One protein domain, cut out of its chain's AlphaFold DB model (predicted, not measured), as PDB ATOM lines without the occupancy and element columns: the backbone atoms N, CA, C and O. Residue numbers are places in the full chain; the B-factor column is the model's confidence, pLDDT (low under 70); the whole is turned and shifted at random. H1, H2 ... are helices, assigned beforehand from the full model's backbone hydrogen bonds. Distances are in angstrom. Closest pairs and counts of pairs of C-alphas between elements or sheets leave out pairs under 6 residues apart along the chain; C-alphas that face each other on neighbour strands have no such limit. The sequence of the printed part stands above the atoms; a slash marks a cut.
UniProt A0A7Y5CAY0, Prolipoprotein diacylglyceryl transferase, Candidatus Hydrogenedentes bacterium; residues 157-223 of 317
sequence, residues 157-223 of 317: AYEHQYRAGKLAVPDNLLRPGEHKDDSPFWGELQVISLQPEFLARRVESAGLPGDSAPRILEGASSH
ATOM      1  N   ALA A 157      56.135  89.949  71.244       90.12
ATOM      2  CA  ALA A 157      56.677  90.899  72.216       90.12
ATOM      3  C   ALA A 157      56.175  92.331  71.973       90.12
ATOM      4  O   ALA A 157      55.808  93.014  72.929       90.12
ATOM      5  N   TYR A 158      56.145  92.765  70.708       92.00
ATOM      6  CA  TYR A 158      55.605  94.061  70.298       92.00
ATOM      7  C   TYR A 158      54.120  94.162  70.660       92.00
ATOM      8  O   TYR A 158      53.693  95.093  71.341       92.00
ATOM      9  N   GLU A 159      53.351  93.142  70.282       89.94
ATOM     10  CA  GLU A 159      51.918  93.080  70.533       89.94
ATOM     11  C   GLU A 159      51.578  93.064  72.018       89.94
ATOM     12  O   GLU A 159      50.687  93.786  72.459       89.94
ATOM     13  N   HIS A 160      52.322  92.303  72.815       89.50
ATOM     14  CA  HIS A 160      52.126  92.282  74.256       89.50
ATOM     15  C   HIS A 160      52.349  93.660  74.895       89.50
ATOM     16  O   HIS A 160      51.617  94.033  75.807       89.50
ATOM     17  N   GLN A 161      53.334  94.437  74.433       92.19
ATOM     18  CA  GLN A 161      53.546  95.793  74.948       92.19
ATOM     19  C   GLN A 161      52.410  96.746  74.562       92.19
ATOM     20  O   GLN A 161      51.996  97.544  75.402       92.19
ATOM     21  N   TYR A 162      51.897  96.640  73.335       91.50
ATOM     22  CA  TYR A 162      50.732  97.402  72.884       91.50
ATOM     23  C   TYR A 162      49.477  97.049  73.693       91.50
ATOM     24  O   TYR A 162      48.880  97.927  74.308       91.50
ATOM     25  N   ARG A 163      49.133  95.756  73.796       89.31
ATOM     26  CA  ARG A 163      47.978  95.275  74.580       89.31
ATOM     27  C   ARG A 163      48.086  95.633  76.066       89.31
ATOM     28  O   ARG A 163      47.073  95.839  76.721       89.31
ATOM     29  N   ALA A 164      49.304  95.729  76.603       88.81
ATOM     30  CA  ALA A 164      49.555  96.175  77.973       88.81
ATOM     31  C   ALA A 164      49.524  97.709  78.150       88.81
ATOM     32  O   ALA A 164      49.843  98.184  79.241       88.81
ATOM     33  N   GLY A 165      49.222  98.484  77.101       90.69
ATOM     34  CA  GLY A 165      49.179  99.950  77.134       90.69
ATOM     35  C   GLY A 165      50.547 100.622  77.299       90.69
ATOM     36  O   GLY A 165      50.622 101.777  77.700       90.69
ATOM     37  N   LYS A 166      51.646  99.901  77.043       90.94
ATOM     38  CA  LYS A 166      53.021 100.393  77.253       90.94
ATOM     39  C   LYS A 166      53.643 100.994  75.999       90.94
ATOM     40  O   LYS A 166      54.592 101.762  76.109       90.94
ATOM     41  N   LEU A 167      53.157 100.603  74.826       92.94
ATOM     42  CA  LEU A 167      53.675 101.035  73.535       92.94
ATOM     43  C   LEU A 167      52.605 101.856  72.819       92.94
ATOM     44  O   LEU A 167      51.555 101.319  72.476       92.94
ATOM     45  N   ALA A 168      52.888 103.137  72.585       92.38
ATOM     46  CA  ALA A 168      52.075 103.966  71.705       92.38
ATOM     47  C   ALA A 168      52.340 103.546  70.257       92.38
ATOM     48  O   ALA A 168      53.496 103.509  69.834       92.38
ATOM     49  N   VAL A 169      51.279 103.203  69.529       92.31
ATOM     50  CA  VAL A 169      51.342 102.787  68.127       92.31
ATOM     51  C   VAL A 169      50.483 103.753  67.312       92.31
ATOM     52  O   VAL A 169      49.336 103.971  67.693       92.31
ATOM     53  N   PRO A 170      51.009 104.338  66.223       91.50
ATOM     54  CA  PRO A 170      50.235 105.166  65.304       91.50
ATOM     55  C   PRO A 170      48.998 104.443  64.753       91.50
ATOM     56  O   PRO A 170      49.084 103.274  64.374       91.50
ATOM     57  N   ASP A 171      47.877 105.159  64.639       89.06
ATOM     58  CA  ASP A 171      46.583 104.586  64.235       89.06
ATOM     59  C   ASP A 171      46.623 103.908  62.861       89.06
ATOM     60  O   ASP A 171      45.972 102.892  62.642       89.06
ATOM     61  N   ASN A 172      47.441 104.411  61.935       87.94
ATOM     62  CA  ASN A 172      47.603 103.819  60.607       87.94
ATOM     63  C   ASN A 172      48.257 102.425  60.634       87.94
ATOM     64  O   ASN A 172      48.103 101.658  59.685       87.94
ATOM     65  N   LEU A 173      48.987 102.080  61.698       90.38
ATOM     66  CA  LEU A 173      49.565 100.749  61.887       90.38
ATOM     67  C   LEU A 173      48.607  99.782  62.590       90.38
ATOM     68  O   LEU A 173      48.915  98.598  62.712       90.38
ATOM     69  N   LEU A 174      47.446 100.259  63.026       90.00
ATOM     70  CA  LEU A 174      46.398  99.431  63.595       90.00
ATOM     71  C   LEU A 174      45.385  99.079  62.508       90.00
ATOM     72  O   LEU A 174      45.057  99.888  61.638       90.00
ATOM     73  N   ARG A 175      44.893  97.842  62.541       87.50
ATOM     74  CA  ARG A 175      43.767  97.441  61.704       87.50
ATOM     75  C   ARG A 175      42.474  98.036  62.268       87.50
ATOM     76  O   ARG A 175      42.262  97.961  63.478       87.50
ATOM     77  N   PRO A 176      41.588  98.576  61.415       82.88
ATOM     78  CA  PRO A 176      40.277  99.031  61.854       82.88
ATOM     79  C   PRO A 176      39.388  97.842  62.263       82.88
ATOM     80  O   PRO A 176      39.321  96.837  61.552       82.88
ATOM     81  N   GLY A 177      38.680  97.983  63.389       76.81
ATOM     82  CA  GLY A 177      37.716  97.003  63.913       76.81
ATOM     83  C   GLY A 177      38.117  96.360  65.248       76.81
ATOM     84  O   GLY A 177      39.266  96.430  65.677       76.81
ATOM     85  N   GLU A 178      37.153  95.723  65.926       62.78
ATOM     86  CA  GLU A 178      37.423  94.933  67.133       62.78
ATOM     87  C   GLU A 178      37.919  93.528  66.768       62.78
ATOM     88  O   GLU A 178      37.269  92.773  66.040       62.78
ATOM     89  N   HIS A 179      39.064  93.146  67.327       65.38
ATOM     90  CA  HIS A 179      39.654  91.823  67.160       65.38
ATOM     91  C   HIS A 179      39.848  91.192  68.541       65.38
ATOM     92  O   HIS A 179      40.866  91.401  69.193       65.38
ATOM     93  N   LYS A 180      38.839  90.449  69.021       50.28
ATOM     94  CA  LYS A 180      38.915  89.755  70.321       50.28
ATOM     95  C   LYS A 180      39.983  88.656  70.336       50.28
ATOM     96  O   LYS A 180      40.678  88.519  71.339       50.28
ATOM     97  N   ASP A 181      40.172  87.970  69.205       54.16
ATOM     98  CA  ASP A 181      41.068  86.808  69.090       54.16
ATOM     99  C   ASP A 181      42.160  86.953  68.012       54.16
ATOM    100  O   ASP A 181      43.013  86.077  67.883       54.16
ATOM    101  N   ASP A 182      42.169  88.061  67.263       68.00
ATOM    102  CA  ASP A 182      43.093  88.299  66.145       68.00
ATOM    103  C   ASP A 182      44.095  89.418  66.486       68.00
ATOM    104  O   ASP A 182      43.846  90.253  67.360       68.00
ATOM    105  N   SER A 183      45.255  89.431  65.827       79.81
ATOM    106  CA  SER A 183      46.254  90.487  66.050       79.81
ATOM    107  C   SER A 183      45.698  91.849  65.592       79.81
ATOM    108  O   SER A 183      45.167  91.932  64.479       79.81
ATOM    109  N   PRO A 184      45.841  92.939  66.377       85.88
ATOM    110  CA  PRO A 184      45.365  94.276  66.004       85.88
ATOM    111  C   PRO A 184      46.199  94.916  64.881       85.88
ATOM    112  O   PRO A 184      45.949  96.049  64.484       85.88
ATOM    113  N   PHE A 185      47.206  94.208  64.372       89.38
ATOM    114  CA  PHE A 185      48.150  94.680  63.371       89.38
ATOM    115  C   PHE A 185      47.846  94.111  61.985       89.38
ATOM    116  O   PHE A 185      47.269  93.035  61.817       89.38
ATOM    117  N   TRP A 186      48.326  94.806  60.956       85.12
ATOM    118  CA  TRP A 186      48.218  94.372  59.557       85.12
ATOM    119  C   TRP A 186      48.930  93.042  59.251       85.12
ATOM    120  O   TRP A 186      48.581  92.352  58.292       85.12
ATOM    121  N   GLY A 187      49.887  92.653  60.091       83.88
ATOM    122  CA  GLY A 187      50.679  91.430  60.000       83.88
ATOM    123  C   GLY A 187      52.076  91.658  60.573       83.88
ATOM    124  O   GLY A 187      52.462  92.795  60.835       83.88
ATOM    125  N   GLU A 188      52.857  90.597  60.763       83.62
ATOM    126  CA  GLU A 188      54.263  90.760  61.144       83.62
ATOM    127  C   GLU A 188      55.038  91.491  60.043       83.62
ATOM    128  O   GLU A 188      54.867  91.179  58.862       83.62
ATOM    129  N   LEU A 189      55.941  92.409  60.425       80.12
ATOM    130  CA  LEU A 189      56.725  93.222  59.482       80.12
ATOM    131  C   LEU A 189      57.366  92.382  58.372       80.12
ATOM    132  O   LEU A 189      57.367  92.771  57.210       80.12
ATOM    133  N   GLN A 190      57.925  91.226  58.722       77.69
ATOM    134  CA  GLN A 190      58.575  90.371  57.738       77.69
ATOM    135  C   GLN A 190      57.604  89.715  56.759       77.69
ATOM    136  O   GLN A 190      57.965  89.557  55.598       77.69
ATOM    137  N   VAL A 191      56.394  89.362  57.195       78.69
ATOM    138  CA  VAL A 191      55.369  88.785  56.311       78.69
ATOM    139  C   VAL A 191      54.927  89.834  55.303       78.69
ATOM    140  O   VAL A 191      55.000  89.598  54.102       78.69
ATOM    141  N   ILE A 192      54.554  91.023  55.780       80.62
ATOM    142  CA  ILE A 192      54.086  92.110  54.907       80.62
ATOM    143  C   ILE A 192      55.206  92.673  54.014       80.62
ATOM    144  O   ILE A 192      54.929  93.200  52.944       80.62
ATOM    145  N   SER A 193      56.471  92.528  54.428       80.56
ATOM    146  CA  SER A 193      57.651  92.870  53.626       80.56
ATOM    147  C   SER A 193      57.948  91.851  52.525       80.56
ATOM    148  O   SER A 193      58.395  92.255  51.457       80.56
ATOM    149  N   LEU A 194      57.776  90.554  52.791       78.94
ATOM    150  CA  LEU A 194      58.048  89.487  51.819       78.94
ATOM    151  C   LEU A 194      56.869  89.267  50.862       78.94
ATOM    152  O   LEU A 194      57.074  88.838  49.733       78.94
ATOM    153  N   GLN A 195      55.650  89.593  51.295       80.94
ATOM    154  CA  GLN A 195      54.423  89.485  50.508       80.94
ATOM    155  C   GLN A 195      53.650  90.817  50.513       80.94
ATOM    156  O   GLN A 195      52.663  90.962  51.239       80.94
ATOM    157  N   PRO A 196      54.044  91.798  49.681       78.19
ATOM    158  CA  PRO A 196      53.330  93.073  49.593       78.19
ATOM    159  C   PRO A 196      51.871  92.905  49.129       78.19
ATOM    160  O   PRO A 196      50.994  93.645  49.567       78.19
ATOM    161  N   GLU A 197      51.576  91.881  48.324       83.75
ATOM    162  CA  GLU A 197      50.213  91.547  47.889       83.75
ATOM    163  C   GLU A 197      49.300  91.086  49.034       83.75
ATOM    164  O   GLU A 197      48.089  91.306  48.996       83.75
ATOM    165  N   PHE A 198      49.854  90.425  50.056       84.19
ATOM    166  CA  PHE A 198      49.095  90.023  51.243       84.19
ATOM    167  C   PHE A 198      48.626  91.256  52.020       84.19
ATOM    168  O   PHE A 198      47.464  91.338  52.421       84.19
ATOM    169  N   LEU A 199      49.518  92.240  52.181       86.00
ATOM    170  CA  LEU A 199      49.174  93.518  52.793       86.00
ATOM    171  C   LEU A 199      48.148  94.276  51.944       86.00
ATOM    172  O   LEU A 199      47.151  94.739  52.490       86.00
ATOM    173  N   ALA A 200      48.352  94.357  50.625       86.12
ATOM    174  CA  ALA A 200      47.439  95.045  49.713       86.12
ATOM    175  C   ALA A 200      46.009  94.482  49.788       86.12
ATOM    176  O   ALA A 200      45.067  95.244  49.988       86.12
ATOM    177  N   ARG A 201      45.855  93.149  49.753       86.12
ATOM    178  CA  ARG A 201      44.552  92.480  49.912       86.12
ATOM    179  C   ARG A 201      43.886  92.797  51.248       86.12
ATOM    180  O   ARG A 201      42.679  93.017  51.301       86.12
ATOM    181  N   ARG A 202      44.657  92.835  52.341       86.12
ATOM    182  CA  ARG A 202      44.126  93.205  53.662       86.12
ATOM    183  C   ARG A 202      43.669  94.662  53.710       86.12
ATOM    184  O   ARG A 202      42.598  94.927  54.247       86.12
ATOM    185  N   VAL A 203      44.449  95.582  53.149       87.38
ATOM    186  CA  VAL A 203      44.115  97.016  53.066       87.38
ATOM    187  C   VAL A 203      42.838  97.231  52.252       87.38
ATOM    188  O   VAL A 203      41.924  97.902  52.724       87.38
ATOM    189  N   GLU A 204      42.734  96.589  51.089       87.62
ATOM    190  CA  GLU A 204      41.540  96.627  50.241       87.62
ATOM    191  C   GLU A 204      40.312  96.060  50.968       87.62
ATOM    192  O   GLU A 204      39.258  96.690  50.990       87.62
ATOM    193  N   SER A 205      40.457  94.919  51.656       85.50
ATOM    194  CA  SER A 205      39.367  94.318  52.441       85.50
ATOM    195  C   SER A 205      38.887  95.196  53.601       85.50
ATOM    196  O   SER A 205      37.745  95.076  54.039       85.50
ATOM    197  N   ALA A 206      39.747  96.091  54.091       85.50
ATOM    198  CA  ALA A 206      39.414  97.069  55.118       85.50
ATOM    199  C   ALA A 206      38.770  98.346  54.541       85.50
ATOM    200  O   ALA A 206      38.477  99.269  55.297       85.50
ATOM    201  N   GLY A 207      38.566  98.417  53.218       86.19
ATOM    202  CA  GLY A 207      37.994  99.576  52.530       86.19
ATOM    203  C   GLY A 207      38.928 100.785  52.474       86.19
ATOM    204  O   GLY A 207      38.463 101.907  52.277       86.19
ATOM    205  N   LEU A 208      40.234 100.583  52.680       87.25
ATOM    206  CA  LEU A 208      41.223 101.656  52.655       87.25
ATOM    207  C   LEU A 208      41.792 101.863  51.240       87.25
ATOM    208  O   LEU A 208      41.879 100.910  50.463       87.25
ATOM    209  N   PRO A 209      42.235 103.089  50.899       86.81
ATOM    210  CA  PRO A 209      42.847 103.370  49.605       86.81
ATOM    211  C   PRO A 209      44.113 102.531  49.369       86.81
ATOM    212  O   PRO A 209      44.905 102.324  50.291       86.81
ATOM    213  N   GLY A 210      44.344 102.094  48.128       77.81
ATOM    214  CA  GLY A 210      45.472 101.216  47.778       77.81
ATOM    215  C   GLY A 210      46.866 101.807  48.042       77.81
ATOM    216  O   GLY A 210      47.808 101.061  48.307       77.81
ATOM    217  N   ASP A 211      47.009 103.137  48.063       85.69
ATOM    218  CA  ASP A 211      48.260 103.826  48.422       85.69
ATOM    219  C   ASP A 211      48.577 103.770  49.930       85.69
ATOM    220  O   ASP A 211      49.668 104.156  50.358       85.69
ATOM    221  N   SER A 212      47.661 103.237  50.743       87.25
ATOM    222  CA  SER A 212      47.879 103.015  52.174       87.25
ATOM    223  C   SER A 212      48.866 101.876  52.435       87.25
ATOM    224  O   SER A 212      49.612 101.937  53.411       87.25
ATOM    225  N   ALA A 213      48.926 100.852  51.574       87.38
ATOM    226  CA  ALA A 213      49.779  99.683  51.807       87.38
ATOM    227  C   ALA A 213      51.286 100.030  51.850       87.38
ATOM    228  O   ALA A 213      51.947  99.632  52.815       87.38
ATOM    229  N   PRO A 214      51.846 100.829  50.915       88.81
ATOM    230  CA  PRO A 214      53.227 101.307  51.021       88.81
ATOM    231  C   PRO A 214      53.498 102.124  52.293       88.81
ATOM    232  O   PRO A 214      54.515 101.909  52.949       88.81
ATOM    233  N   ARG A 215      52.569 103.008  52.690       88.88
ATOM    234  CA  ARG A 215      52.708 103.841  53.902       88.88
ATOM    235  C   ARG A 215      52.705 103.002  55.181       88.88
ATOM    236  O   ARG A 215      53.474 103.267  56.102       88.88
ATOM    237  N   ILE A 216      51.855 101.976  55.238       89.88
ATOM    238  CA  ILE A 216      51.816 101.012  56.346       89.88
ATOM    239  C   ILE A 216      53.131 100.240  56.412       89.88
ATOM    240  O   ILE A 216      53.680 100.076  57.498       89.88
ATOM    241  N   LEU A 217      53.657  99.785  55.273       90.06
ATOM    242  CA  LEU A 217      54.922  99.056  55.229       90.06
ATOM    243  C   LEU A 217      56.094  99.923  55.714       90.06
ATOM    244  O   LEU A 217      56.911  99.463  56.514       90.06
ATOM    245  N   GLU A 218      56.152 101.184  55.286       90.31
ATOM    246  CA  GLU A 218      57.162 102.146  55.728       90.31
ATOM    247  C   GLU A 218      57.072 102.408  57.242       90.31
ATOM    248  O   GLU A 218      58.067 102.260  57.963       90.31
ATOM    249  N   GLY A 219      55.873 102.693  57.757       90.12
ATOM    250  CA  GLY A 219      55.651 102.891  59.192       90.12
ATOM    251  C   GLY A 219      55.964 101.637  60.019       90.12
ATOM    252  O   GLY A 219      56.630 101.711  61.050       90.12
ATOM    253  N   ALA A 220      55.576 100.455  59.540       90.50
ATOM    254  CA  ALA A 220      55.889  99.187  60.189       90.50
ATOM    255  C   ALA A 220      57.403  98.907  60.217       90.50
ATOM    256  O   ALA A 220      57.911  98.306  61.166       90.50
ATOM    257  N   SER A 221      58.141  99.328  59.183       88.94
ATOM    258  CA  SER A 221      59.588  99.110  59.086       88.94
ATOM    259  C   SER A 221      60.389  99.934  60.099       88.94
ATOM    260  O   SER A 221      61.389  99.439  60.639       88.94
ATOM    261  N   SER A 222      59.912 101.148  60.392       89.75
ATOM    262  CA  SER A 222      60.526 102.101  61.321       89.75
ATOM    263  C   SER A 222      60.106 101.869  62.775       89.75
ATOM    264  O   SER A 222      60.889 102.144  63.686       89.75
ATOM    265  N   HIS A 223      58.928 101.285  63.021       93.19
ATOM    266  CA  HIS A 223      58.463 101.018  64.378       93.19
ATOM    267  C   HIS A 223      59.082  99.751  64.991       93.19
ATOM    268  O   HIS A 223      59.174  98.669  64.395       93.19
TER     269      HIS A 223
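What this domain is: This is residues 157 to 223 of the 317 residues of the protein "Prolipoprotein diacylglyceryl transferase" of Candidatus Hydrogenedentes bacterium (UniProt A0A7Y5CAY0). Three short helices, H4, H2 and H3, make a cluster with their centres in a triangle, H4 packing on both others, while a small helix, H1, sits alone toward the opposite end. Between H1 and H2 a long looping stretch, residues 164 to 188, runs from H1 to the cluster. The printed part has 67 residues with four named helices, in the order H1, H2, H3, H4, and no named strand; the class is all helix, with 34 residues in named elements. The whole is compact, with a radius of gyration of the C-alphas of 11.5 A and spans of 31 by 24 by 17 A.

Where its parts are: The longest helix, H4, is residues 212 to 222, 15.6 A from C-alpha 212 at (47.879, 103.015, 52.174) to C-alpha 222 at (60.526, 102.101, 61.321). H3 is residues 196 to 205, 14.3 A long. H2 is residues 189 to 194, 8.6 A long. H1 is residues 157 to 163, 10.0 A long, beginning with C-alpha 157 at (56.677, 90.899, 72.216).

How they stand to each other: H4 and H3 touch, the closest C-alphas being those of Ala 213 and Ala 200, 5.6 A apart, at a steep tilt of 55 degrees, opposite ways. H4 and H2 touch at Ala 220 and Leu 189, whose C-alphas are the closest at 6.1 A, at a steep tilt of 57 degrees, opposite ways. H2 and H3 are close but not clearly touching; their closest C-alphas, of Ile 192 and Leu 199, are 5.5 A apart. Their tilt of 68 degrees is steep, only just short of about perpendicular. H1 is apart from H2, H3 and H4. In H1, H2, H3 and H4 every O i to N i+4 pair is within hydrogen-bond range.

The domain as a whole: The two C-alphas farthest apart, of Ala 164 and Gly 210, are 30.9 A apart. The printed part has no cut. The link from H1 to H2 is long, that from H2 to H3 tight, and that from H3 to H4 short. The mean pLDDT of the printed part is 84.8; residues 178 to 182 are under 70.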